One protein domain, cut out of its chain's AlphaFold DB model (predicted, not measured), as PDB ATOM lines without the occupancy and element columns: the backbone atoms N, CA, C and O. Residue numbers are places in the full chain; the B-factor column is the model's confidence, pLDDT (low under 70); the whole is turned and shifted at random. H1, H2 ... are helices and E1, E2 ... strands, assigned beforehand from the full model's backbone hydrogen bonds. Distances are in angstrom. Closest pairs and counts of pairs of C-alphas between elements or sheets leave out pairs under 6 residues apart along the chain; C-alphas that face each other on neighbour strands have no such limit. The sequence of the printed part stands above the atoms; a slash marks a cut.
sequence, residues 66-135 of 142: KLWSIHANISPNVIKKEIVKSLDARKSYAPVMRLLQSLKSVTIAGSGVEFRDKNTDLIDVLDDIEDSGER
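AT A GLANCE: This is residues 66 to 135 of the 142 residues of the protein "ATP-binding protein" of Thermococcus sp. SY113 (UniProt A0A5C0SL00). Three helices, H2, H3 and H4, are set as the sides of a triangle, and the small hairpin of E1 and E2 covers one side of it, with E2 packed on H2 and E1 packed on H3. Residues 68 to 74, of which 68 to 70 belong to the short helix H1, stick out from this body at the beginning of the printed part. The printed part has 70 residues, with four named helices and two named strands in the order H1 H2 H3 E1 E2 H4; the two strands make one antiparallel sheet. The class is mostly helix. The whole is compact, with a radius of gyration of the C-alphas of 12.4 A, yet elongated in outline, with spans of 36 by 22 by 21 A.

HOW THE PARTS SIT: H1, residues 66 to 70, touches no helix, and it is only just apart from H2, residues 76 to 88, the closest C-alphas being 8.3 A apart. H2 and H3, residues 94 to 102, are close but not clearly touching: the closest C-alphas, those of Leu 87 and Val 96, are 6.4 A apart, and the helices run opposite ways at a steep tilt of 48 degrees. H4, residues 122 to 134, touches H2 with residues 122 to 125 alone, against residues 76 to 80 of H2; the closest C-alphas are those of Lys 80 and Leu 122, 5.1 A apart. These two run the same way at a steep tilt of 44 degrees. H4 also touches H3, with residues 128 to 132 alone; the closest C-alphas are those of Ser 102 and Ser 132, 6.2 A apart, and the two run opposite ways at a steep tilt of 63 degrees. E1, residues 106 to 109, and E2, residues 112 to 115, form a hairpin of antiparallel neighbours at 147 degrees, with N 107 and O 114 within hydrogen-bond range at 2.8 A and N 114 and O 107 at 2.9 A. The closest C-alphas of H2 and E2 are those of Asp 88 and Val 113, 5.8 A apart, and those of H3 and E1 are Leu 100 and Val 106, 7.3 A apart. In H1, H2, H3 and H4 every O i to N i+4 pair is within hydrogen-bond range.

IN THESE COORDINATES: H1 begins at C-alpha 66, (221.791, 238.036, 174.253), and measures 6.4 A from first to last C-alpha. H2 measures 18.5 A and begins at C-alpha 76, (224.117, 222.639, 174.587). H3 measures 12.4 A, E1 9.5 A and E2 10.3 A. H4 measures 18.8 A and ends at C-alpha 134, (212.888, 215.337, 155.088).

THE WHOLE: The two C-alphas farthest apart are those of Ala 72 and Arg 135, 37.4 A. The printed part has no cut and no long link; the link from E2 to H4 is short, and the other links are tight. The mean pLDDT of the printed part is 88.7, and residues 133 to 135 are under 70.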
ATOM      1  N   LYS A  66     222.668 238.063 173.080       87.31
ATOM      2  CA  LYS A  66     221.791 238.036 174.253       87.31
ATOM      3  C   LYS A  66     222.089 236.814 175.121       87.31
ATOM      4  O   LYS A  66     222.209 236.970 176.332       87.31
ATOM      5  N   LEU A  67     222.259 235.635 174.520       87.25
ATOM      6  CA  LEU A  67     222.620 234.424 175.260       87.25
ATOM      7  C   LEU A  67     223.939 234.592 176.024       87.25
ATOM      8  O   LEU A  67     223.962 234.355 177.227       87.25
ATOM      9  N   TRP A  68     224.989 235.093 175.369       87.06
ATOM     10  CA  TRP A  68     226.279 235.383 176.008       87.06
ATOM     11  C   TRP A  68     226.175 236.423 177.130       87.06
ATOM     12  O   TRP A  68     226.909 236.344 178.105       87.06
ATOM     13  N   SER A  69     225.267 237.400 177.024       88.44
ATOM     14  CA  SER A  69     225.088 238.402 178.086       88.44
ATOM     15  C   SER A  69     224.382 237.865 179.336       88.44
ATOM     16  O   SER A  69     224.538 238.433 180.411       88.44
ATOM     17  N   ILE A  70     223.586 236.800 179.193       86.75
ATOM     18  CA  ILE A  70     222.784 236.215 180.278       86.75
ATOM     19  C   ILE A  70     223.502 235.018 180.908       86.75
ATOM     20  O   ILE A  70     223.351 234.759 182.101       86.75
ATOM     21  N   HIS A  71     224.273 234.277 180.115       83.12
ATOM     22  CA  HIS A  71     224.930 233.049 180.531       83.12
ATOM     23  C   HIS A  71     226.448 233.218 180.506       83.12
ATOM     24  O   HIS A  71     227.012 233.601 179.488       83.12
ATOM     25  N   ALA A  72     227.118 232.850 181.601       78.50
ATOM     26  CA  ALA A  72     228.583 232.833 181.664       78.50
ATOM     27  C   ALA A  72     229.209 231.828 180.672       78.50
ATOM     28  O   ALA A  72     230.336 232.020 180.225       78.50
ATOM     29  N   ASN A  73     228.471 230.769 180.320       84.69
ATOM     30  CA  ASN A  73     228.827 229.799 179.289       84.69
ATOM     31  C   ASN A  73     227.562 229.314 178.561       84.69
ATOM     32  O   ASN A  73     226.537 229.056 179.200       84.69
ATOM     33  N   ILE A  74     227.635 229.154 177.239       88.44
ATOM     34  CA  ILE A  74     226.531 228.631 176.427       88.44
ATOM     35  C   ILE A  74     226.700 227.117 176.298       88.44
ATOM     36  O   ILE A  74     227.401 226.628 175.417       88.44
ATOM     37  N   SER A  75     226.052 226.367 177.188       92.19
ATOM     38  CA  SER A  75     226.009 224.907 177.082       92.19
ATOM     39  C   SER A  75     224.996 224.448 176.020       92.19
ATOM     40  O   SER A  75     224.044 225.181 175.726       92.19
ATOM     41  N   PRO A  76     225.114 223.212 175.498       92.25
ATOM     42  CA  PRO A  76     224.117 222.639 174.587       92.25
ATOM     43  C   PRO A  76     222.686 222.705 175.143       92.25
ATOM     44  O   PRO A  76     221.741 223.012 174.423       92.25
ATOM     45  N   ASN A  77     222.530 222.538 176.462       91.88
ATOM     46  CA  ASN A  77     221.240 222.652 177.143       91.88
ATOM     47  C   ASN A  77     220.622 224.059 177.075       91.88
ATOM     48  O   ASN A  77     219.395 224.175 177.083       91.88
ATOM     49  N   VAL A  78     221.432 225.121 177.018       92.44
ATOM     50  CA  VAL A  78     220.937 226.496 176.833       92.44
ATOM     51  C   VAL A  78     220.369 226.662 175.425       92.44
ATOM     52  O   VAL A  78     219.256 227.162 175.272       92.44
ATOM     53  N   ILE A  79     221.092 226.184 174.408       93.12
ATOM     54  CA  ILE A  79     220.665 226.249 173.002       93.12
ATOM     55  C   ILE A  79     219.375 225.447 172.805       93.12
ATOM     56  O   ILE A  79     218.400 225.980 172.279       93.12
ATOM     57  N   LYS A  80     219.336 224.212 173.320       93.44
ATOM     58  CA  LYS A  80     218.174 223.317 173.269       93.44
ATOM     59  C   LYS A  80     216.907 223.992 173.809       93.44
ATOM     60  O   LYS A  80     215.858 223.980 173.169       93.44
ATOM     61  N   LYS A  81     217.010 224.641 174.974       92.00
ATOM     62  CA  LYS A  81     215.895 225.383 175.585       92.00
ATOM     63  C   LYS A  81     215.465 226.589 174.748       92.00
ATOM     64  O   LYS A  81     214.270 226.847 174.642       92.00
ATOM     65  N   GLU A  82     216.409 227.324 174.161       92.31
ATOM     66  CA  GLU A  82     216.085 228.501 173.345       92.31
ATOM     67  C   GLU A  82     215.419 228.116 172.011       92.31
ATOM     68  O   GLU A  82     214.517 228.828 171.569       92.31
ATOM     69  N   ILE A  83     215.780 226.967 171.419       93.50
ATOM     70  CA  ILE A  83     215.094 226.383 170.250       93.50
ATOM     71  C   ILE A  83     213.613 226.164 170.566       93.50
ATOM     72  O   ILE A  83     212.752 226.773 169.928       93.50
ATOM     73  N   VAL A  84     213.311 225.363 171.596       92.94
ATOM     74  CA  VAL A  84     211.923 225.038 171.964       92.94
ATOM     75  C   VAL A  84     211.138 226.287 172.339       92.94
ATOM     76  O   VAL A  84     210.013 226.466 171.886       92.94
ATOM     77  N   LYS A  85     211.745 227.208 173.089       92.25
ATOM     78  CA  LYS A  85     211.117 228.484 173.441       92.25
ATOM     79  C   LYS A  85     210.786 229.341 172.216       92.25
ATOM     80  O   LYS A  85     209.739 229.985 172.189       92.25
ATOM     81  N   SER A  86     211.664 229.384 171.209       90.44
ATOM     82  CA  SER A  86     211.424 230.135 169.968       90.44
ATOM     83  C   SER A  86     210.273 229.542 169.153       90.44
ATOM     84  O   SER A  86     209.491 230.297 168.568       90.44
ATOM     85  N   LEU A  87     210.163 228.210 169.132       90.94
ATOM     86  CA  LEU A  87     209.070 227.494 168.474       90.94
ATOM     87  C   LEU A  87     207.750 227.654 169.243       90.94
ATOM     88  O   LEU A  87     206.748 228.028 168.642       90.94
ATOM     89  N   ASP A  88     207.744 227.481 170.568       92.12
ATOM     90  CA  ASP A  88     206.554 227.669 171.414       92.12
ATOM     91  C   ASP A  88     205.999 229.098 171.310       92.12
ATOM     92  O   ASP A  88     204.795 229.292 171.138       92.12
ATOM     93  N   ALA A  89     206.873 230.113 171.282       90.12
ATOM     94  CA  ALA A  89     206.478 231.509 171.073       90.12
ATOM     95  C   ALA A  89     205.792 231.758 169.715       90.12
ATOM     96  O   ALA A  89     205.121 232.777 169.538       90.12
ATOM     97  N   ARG A  90     205.962 230.845 168.754       88.19
ATOM     98  CA  ARG A  90     205.350 230.881 167.424       88.19
ATOM     99  C   ARG A  90     204.373 229.729 167.188       88.19
ATOM    100  O   ARG A  90     203.958 229.538 166.053       88.19
ATOM    101  N   LYS A  91     203.932 229.008 168.223       88.12
ATOM    102  CA  LYS A  91     203.070 227.824 168.062       88.12
ATOM    103  C   LYS A  91     201.748 228.091 167.348       88.12
ATOM    104  O   LYS A  91     201.234 227.199 166.696       88.12
ATOM    105  N   SER A  92     201.199 229.303 167.425       88.94
ATOM    106  CA  SER A  92     199.965 229.650 166.700       88.94
ATOM    107  C   SER A  92     200.157 229.709 165.180       88.94
ATOM    108  O   SER A  92     199.179 229.705 164.438       88.94
ATOM    109  N   TYR A  93     201.401 229.777 164.703       88.00
ATOM    110  CA  TYR A  93     201.719 229.725 163.287       88.00
ATOM    111  C   TYR A  93     201.688 228.271 162.798       88.00
ATOM    112  O   TYR A  93     202.444 227.429 163.283       88.00
ATOM    113  N   ALA A  94     200.805 227.968 161.843       89.25
ATOM    114  CA  ALA A  94     200.487 226.590 161.459       89.25
ATOM    115  C   ALA A  94     201.708 225.735 161.052       89.25
ATOM    116  O   ALA A  94     201.789 224.598 161.520       89.25
ATOM    117  N   PRO A  95     202.689 226.230 160.270       88.19
ATOM    118  CA  PRO A  95     203.906 225.472 159.969       88.19
ATOM    119  C   PRO A  95     204.747 225.148 161.209       88.19
ATOM    120  O   PRO A  95     205.275 224.046 161.317       88.19
ATOM    121  N   VAL A  96     204.823 226.062 162.184       90.00
ATOM    122  CA  VAL A  96     205.525 225.809 163.455       90.00
ATOM    123  C   VAL A  96     204.761 224.807 164.318       90.00
ATOM    124  O   VAL A  96     205.389 223.937 164.913       90.00
ATOM    125  N   MET A  97     203.425 224.869 164.355       91.19
ATOM    126  CA  MET A  97     202.621 223.857 165.052       91.19
ATOM    127  C   MET A  97     202.843 222.460 164.463       91.19
ATOM    128  O   MET A  97     203.053 221.509 165.209       91.19
ATOM    129  N   ARG A  98     202.836 222.336 163.128       90.94
ATOM    130  CA  ARG A  98     203.097 221.063 162.434       90.94
ATOM    131  C   ARG A  98     204.492 220.530 162.740       90.94
ATOM    132  O   ARG A  98     204.624 219.348 163.041       90.94
ATOM    133  N   LEU A  99     205.502 221.405 162.718       90.94
ATOM    134  CA  LEU A  99     206.859 221.060 163.133       90.94
ATOM    135  C   LEU A  99     206.841 220.501 164.559       90.94
ATOM    136  O   LEU A  99     207.196 219.346 164.752       90.94
ATOM    137  N   LEU A 100     206.329 221.257 165.533       92.88
ATOM    138  CA  LEU A 100     206.252 220.845 166.941       92.88
ATOM    139  C   LEU A 100     205.530 219.507 167.153       92.88
ATOM    140  O   LEU A 100     205.952 218.722 167.995       92.88
ATOM    141  N   GLN A 101     204.463 219.236 166.399       92.19
ATOM    142  CA  GLN A 101     203.729 217.966 166.458       92.19
ATOM    143  C   GLN A 101     204.531 216.776 165.908       92.19
ATOM    144  O   GLN A 101     204.269 215.639 166.295       92.19
ATOM    145  N   SER A 102     205.477 217.024 165.001       91.81
ATOM    146  CA  SER A 102     206.294 215.983 164.368       91.81
ATOM    147  C   SER A 102     207.533 215.582 165.177       91.81
ATOM    148  O   SER A 102     208.027 214.466 165.013       91.81
ATOM    149  N   LEU A 103     208.014 216.465 166.059       92.88
ATOM    150  CA  LEU A 103     209.215 216.248 166.866       92.88
ATOM    151  C   LEU A 103     208.958 215.192 167.962       92.88
ATOM    152  O   LEU A 103     208.019 215.306 168.757       92.88
ATOM    153  N   LYS A 104     209.804 214.158 168.045       93.81
ATOM    154  CA  LYS A 104     209.675 213.058 169.023       93.81
ATOM    155  C   LYS A 104     210.190 213.451 170.415       93.81
ATOM    156  O   LYS A 104     209.773 212.881 171.417       93.81
ATOM    157  N   SER A 105     211.082 214.423 170.485       93.75
ATOM    158  CA  SER A 105     211.763 214.926 171.679       93.75
ATOM    159  C   SER A 105     210.901 215.854 172.530       93.75
ATOM    160  O   SER A 105     211.249 216.139 173.678       93.75
ATOM    161  N   VAL A 106     209.765 216.316 172.003       94.38
ATOM    162  CA  VAL A 106     208.870 217.258 172.682       94.38
ATOM    163  C   VAL A 106     207.433 216.748 172.757       94.38
ATOM    164  O   VAL A 106     207.019 215.805 172.075       94.38
ATOM    165  N   THR A 107     206.672 217.398 173.627       94.06
ATOM    166  CA  THR A 107     205.234 217.223 173.800       94.06
ATOM    167  C   THR A 107     204.589 218.599 173.921       94.06
ATOM    168  O   THR A 107     205.112 219.491 174.591       94.06
ATOM    169  N   ILE A 108     203.434 218.776 173.280       93.12
ATOM    170  CA  ILE A 108     202.622 219.987 173.407       93.12
ATOM    171  C   ILE A 108     201.630 219.767 174.553       93.12
ATOM    172  O   ILE A 108     200.700 218.970 174.433       93.12
ATOM    173  N   ALA A 109     201.846 220.453 175.671       87.31
ATOM    174  CA  ALA A 109     200.943 220.489 176.815       87.31
ATOM    175  C   ALA A 109     199.963 221.673 176.702       87.31
ATOM    176  O   ALA A 109     200.144 222.580 175.889       87.31
ATOM    177  N   GLY A 110     198.929 221.696 177.550       77.31
ATOM    178  CA  GLY A 110     197.827 222.665 177.462       77.31
ATOM    179  C   GLY A 110     198.235 224.149 177.431       77.31
ATOM    180  O   GLY A 110     197.502 224.961 176.875       77.31
ATOM    181  N   SER A 111     199.403 224.517 177.973       80.88
ATOM    182  CA  SER A 111     199.910 225.898 177.971       80.88
ATOM    183  C   SER A 111     201.209 226.109 177.181       80.88
ATOM    184  O   SER A 111     201.564 227.263 176.922       80.88
ATOM    185  N   GLY A 112     201.907 225.058 176.734       90.44
ATOM    186  CA  GLY A 112     203.297 225.177 176.276       90.44
ATOM    187  C   GLY A 112     203.868 223.935 175.598       90.44
ATOM    188  O   GLY A 112     203.212 222.902 175.503       90.44
ATOM    189  N   VAL A 113     205.107 224.054 175.134       93.75
ATOM    190  CA  VAL A 113     205.911 222.935 174.628       93.75
ATOM    191  C   VAL A 113     206.932 222.536 175.688       93.75
ATOM    192  O   VAL A 113     207.667 223.383 176.197       93.75
ATOM    193  N   GLU A 114     207.006 221.244 175.986       92.88
ATOM    194  CA  GLU A 114     207.947 220.666 176.945       92.88
ATOM    195  C   GLU A 114     208.760 219.542 176.298       92.88
ATOM    196  O   GLU A 114     208.330 218.940 175.315       92.88
ATOM    197  N   PHE A 115     209.936 219.245 176.853       94.50
ATOM    198  CA  PHE A 115     210.689 218.053 176.458       94.50
ATOM    199  C   PHE A 115     210.010 216.800 177.005       94.50
ATOM    200  O   PHE A 115     209.517 216.802 178.134       94.50
ATOM    201  N   ARG A 116     210.010 215.727 176.215       91.19
ATOM    202  CA  ARG A 116     209.371 214.460 176.580       91.19
ATOM    203  C   ARG A 116     210.097 213.748 177.721       91.19
ATOM    204  O   ARG A 116     209.441 213.172 178.583       91.19
ATOM    205  N   ASP A 117     211.426 213.809 177.732       89.75
ATOM    206  CA  ASP A 117     212.270 213.286 178.806       89.75
ATOM    207  C   ASP A 117     213.347 214.317 179.197       89.75
ATOM    208  O   ASP A 117     213.763 215.170 178.411       89.75
ATOM    209  N   LYS A 118     213.829 214.233 180.438       86.88
ATOM    210  CA  LYS A 118     214.962 215.003 180.959       86.88
ATOM    211  C   LYS A 118     216.269 214.676 180.238       86.88
ATOM    212  O   LYS A 118     217.154 215.532 180.220       86.88
ATOM    213  N   ASN A 119     216.382 213.471 179.678       90.25
ATOM    214  CA  ASN A 119     217.584 213.000 178.993       90.25
ATOM    215  C   ASN A 119     217.702 213.485 177.548       90.25
ATOM    216  O   ASN A 119     218.795 213.400 177.008       90.25
ATOM    217  N   THR A 120     216.628 214.023 176.956       93.06
ATOM    218  CA  THR A 120     216.671 214.607 175.612       93.06
ATOM    219  C   THR A 120     217.782 215.644 175.543       93.06
ATOM    220  O   THR A 120     217.741 216.626 176.293       93.06
ATOM    221  N   ASP A 121     218.759 215.471 174.666       94.50
ATOM    222  CA  ASP A 121     219.864 216.405 174.495       94.50
ATOM    223  C   ASP A 121     219.653 217.342 173.290       94.50
ATOM    224  O   ASP A 121     218.548 217.480 172.768       94.50
ATOM    225  N   LEU A 122     220.668 218.144 172.954       94.88
ATOM    226  CA  LEU A 122     220.562 219.071 171.825       94.88
ATOM    227  C   LEU A 122     220.544 218.325 170.485       94.88
ATOM    228  O   LEU A 122     219.862 218.784 169.576       94.88
ATOM    229  N   ILE A 123     221.293 217.230 170.371       94.38
ATOM    230  CA  ILE A 123     221.399 216.440 169.147       94.38
ATOM    231  C   ILE A 123     220.052 215.792 168.851       94.38
ATOM    232  O   ILE A 123     219.548 215.999 167.758       94.38
ATOM    233  N   ASP A 124     219.384 215.201 169.848       94.50
ATOM    234  CA  ASP A 124     218.036 214.630 169.671       94.50
ATOM    235  C   ASP A 124     217.042 215.634 169.054       94.50
ATOM    236  O   ASP A 124     216.215 215.296 168.208       94.50
ATOM    237  N   VAL A 125     217.106 216.898 169.491       94.06
ATOM    238  CA  VAL A 125     216.222 217.964 168.993       94.06
ATOM    239  C   VAL A 125     216.591 218.380 167.573       94.06
ATOM    240  O   VAL A 125     215.699 218.701 166.790       94.06
ATOM    241  N   LEU A 126     217.883 218.427 167.246       93.00
ATOM    242  CA  LEU A 126     218.345 218.760 165.899       93.00
ATOM    243  C   LEU A 126     218.013 217.634 164.913       93.00
ATOM    244  O   LEU A 126     217.467 217.937 163.857       93.00
ATOM    245  N   ASP A 127     218.233 216.379 165.303       93.00
ATOM    246  CA  ASP A 127     217.905 215.187 164.517       93.00
ATOM    247  C   ASP A 127     216.396 215.111 164.244       93.00
ATOM    248  O   ASP A 127     215.975 214.890 163.114       93.00
ATOM    249  N   ASP A 128     215.549 215.387 165.243       92.62
ATOM    250  CA  ASP A 128     214.099 215.455 165.028       92.62
ATOM    251  C   ASP A 128     213.691 216.566 164.047       92.62
ATOM    252  O   ASP A 128     212.745 216.399 163.271       92.62
ATOM    253  N   ILE A 129     214.358 217.726 164.104       90.56
ATOM    254  CA  ILE A 129     214.099 218.836 163.179       90.56
ATOM    255  C   ILE A 129     214.529 218.441 161.764       90.56
ATOM    256  O   ILE A 129     213.781 218.700 160.819       90.56
ATOM    257  N   GLU A 130     215.678 217.793 161.608       88.44
ATOM    258  CA  GLU A 130     216.161 217.278 160.325       88.44
ATOM    259  C   GLU A 130     215.194 216.232 159.742       88.44
ATOM    260  O   GLU A 130     214.666 216.435 158.645       88.44
ATOM    261  N   ASP A 131     214.817 215.223 160.536       89.12
ATOM    262  CA  ASP A 131     213.814 214.195 160.207       89.12
ATOM    263  C   ASP A 131     212.463 214.807 159.786       89.12
ATOM    264  O   ASP A 131     211.743 214.278 158.929       89.12
ATOM    265  N   SER A 132     212.062 215.912 160.425       81.94
ATOM    266  CA  SER A 132     210.814 216.611 160.101       81.94
ATOM    267  C   SER A 132     210.894 217.380 158.778       81.94
ATOM    268  O   SER A 132     209.885 217.504 158.075       81.94
ATOM    269  N   GLY A 133     212.090 217.860 158.422       66.19
ATOM    270  CA  GLY A 133     212.385 218.545 157.168       66.19
ATOM    271  C   GLY A 133     212.371 217.592 155.974       66.19
ATOM    272  O   GLY A 133     211.768 217.919 154.948       66.19
ATOM    273  N   GLU A 134     212.916 216.381 156.129       53.78
ATOM    274  CA  GLU A 134     212.888 215.337 155.088       53.78
ATOM    275  C   GLU A 134     211.463 214.859 154.742       53.78
ATOM    276  O   GLU A 134     211.215 214.348 153.649       53.78
ATOM    277  N   ARG A 135     210.477 215.076 155.624       36.09
ATOM    278  CA  ARG A 135     209.077 214.660 155.406       36.09
ATOM    279  C   ARG A 135     208.211 215.648 154.624       36.09
ATOM    280  O   ARG A 135     207.038 215.354 154.393       36.09
TER     281      ARG A 135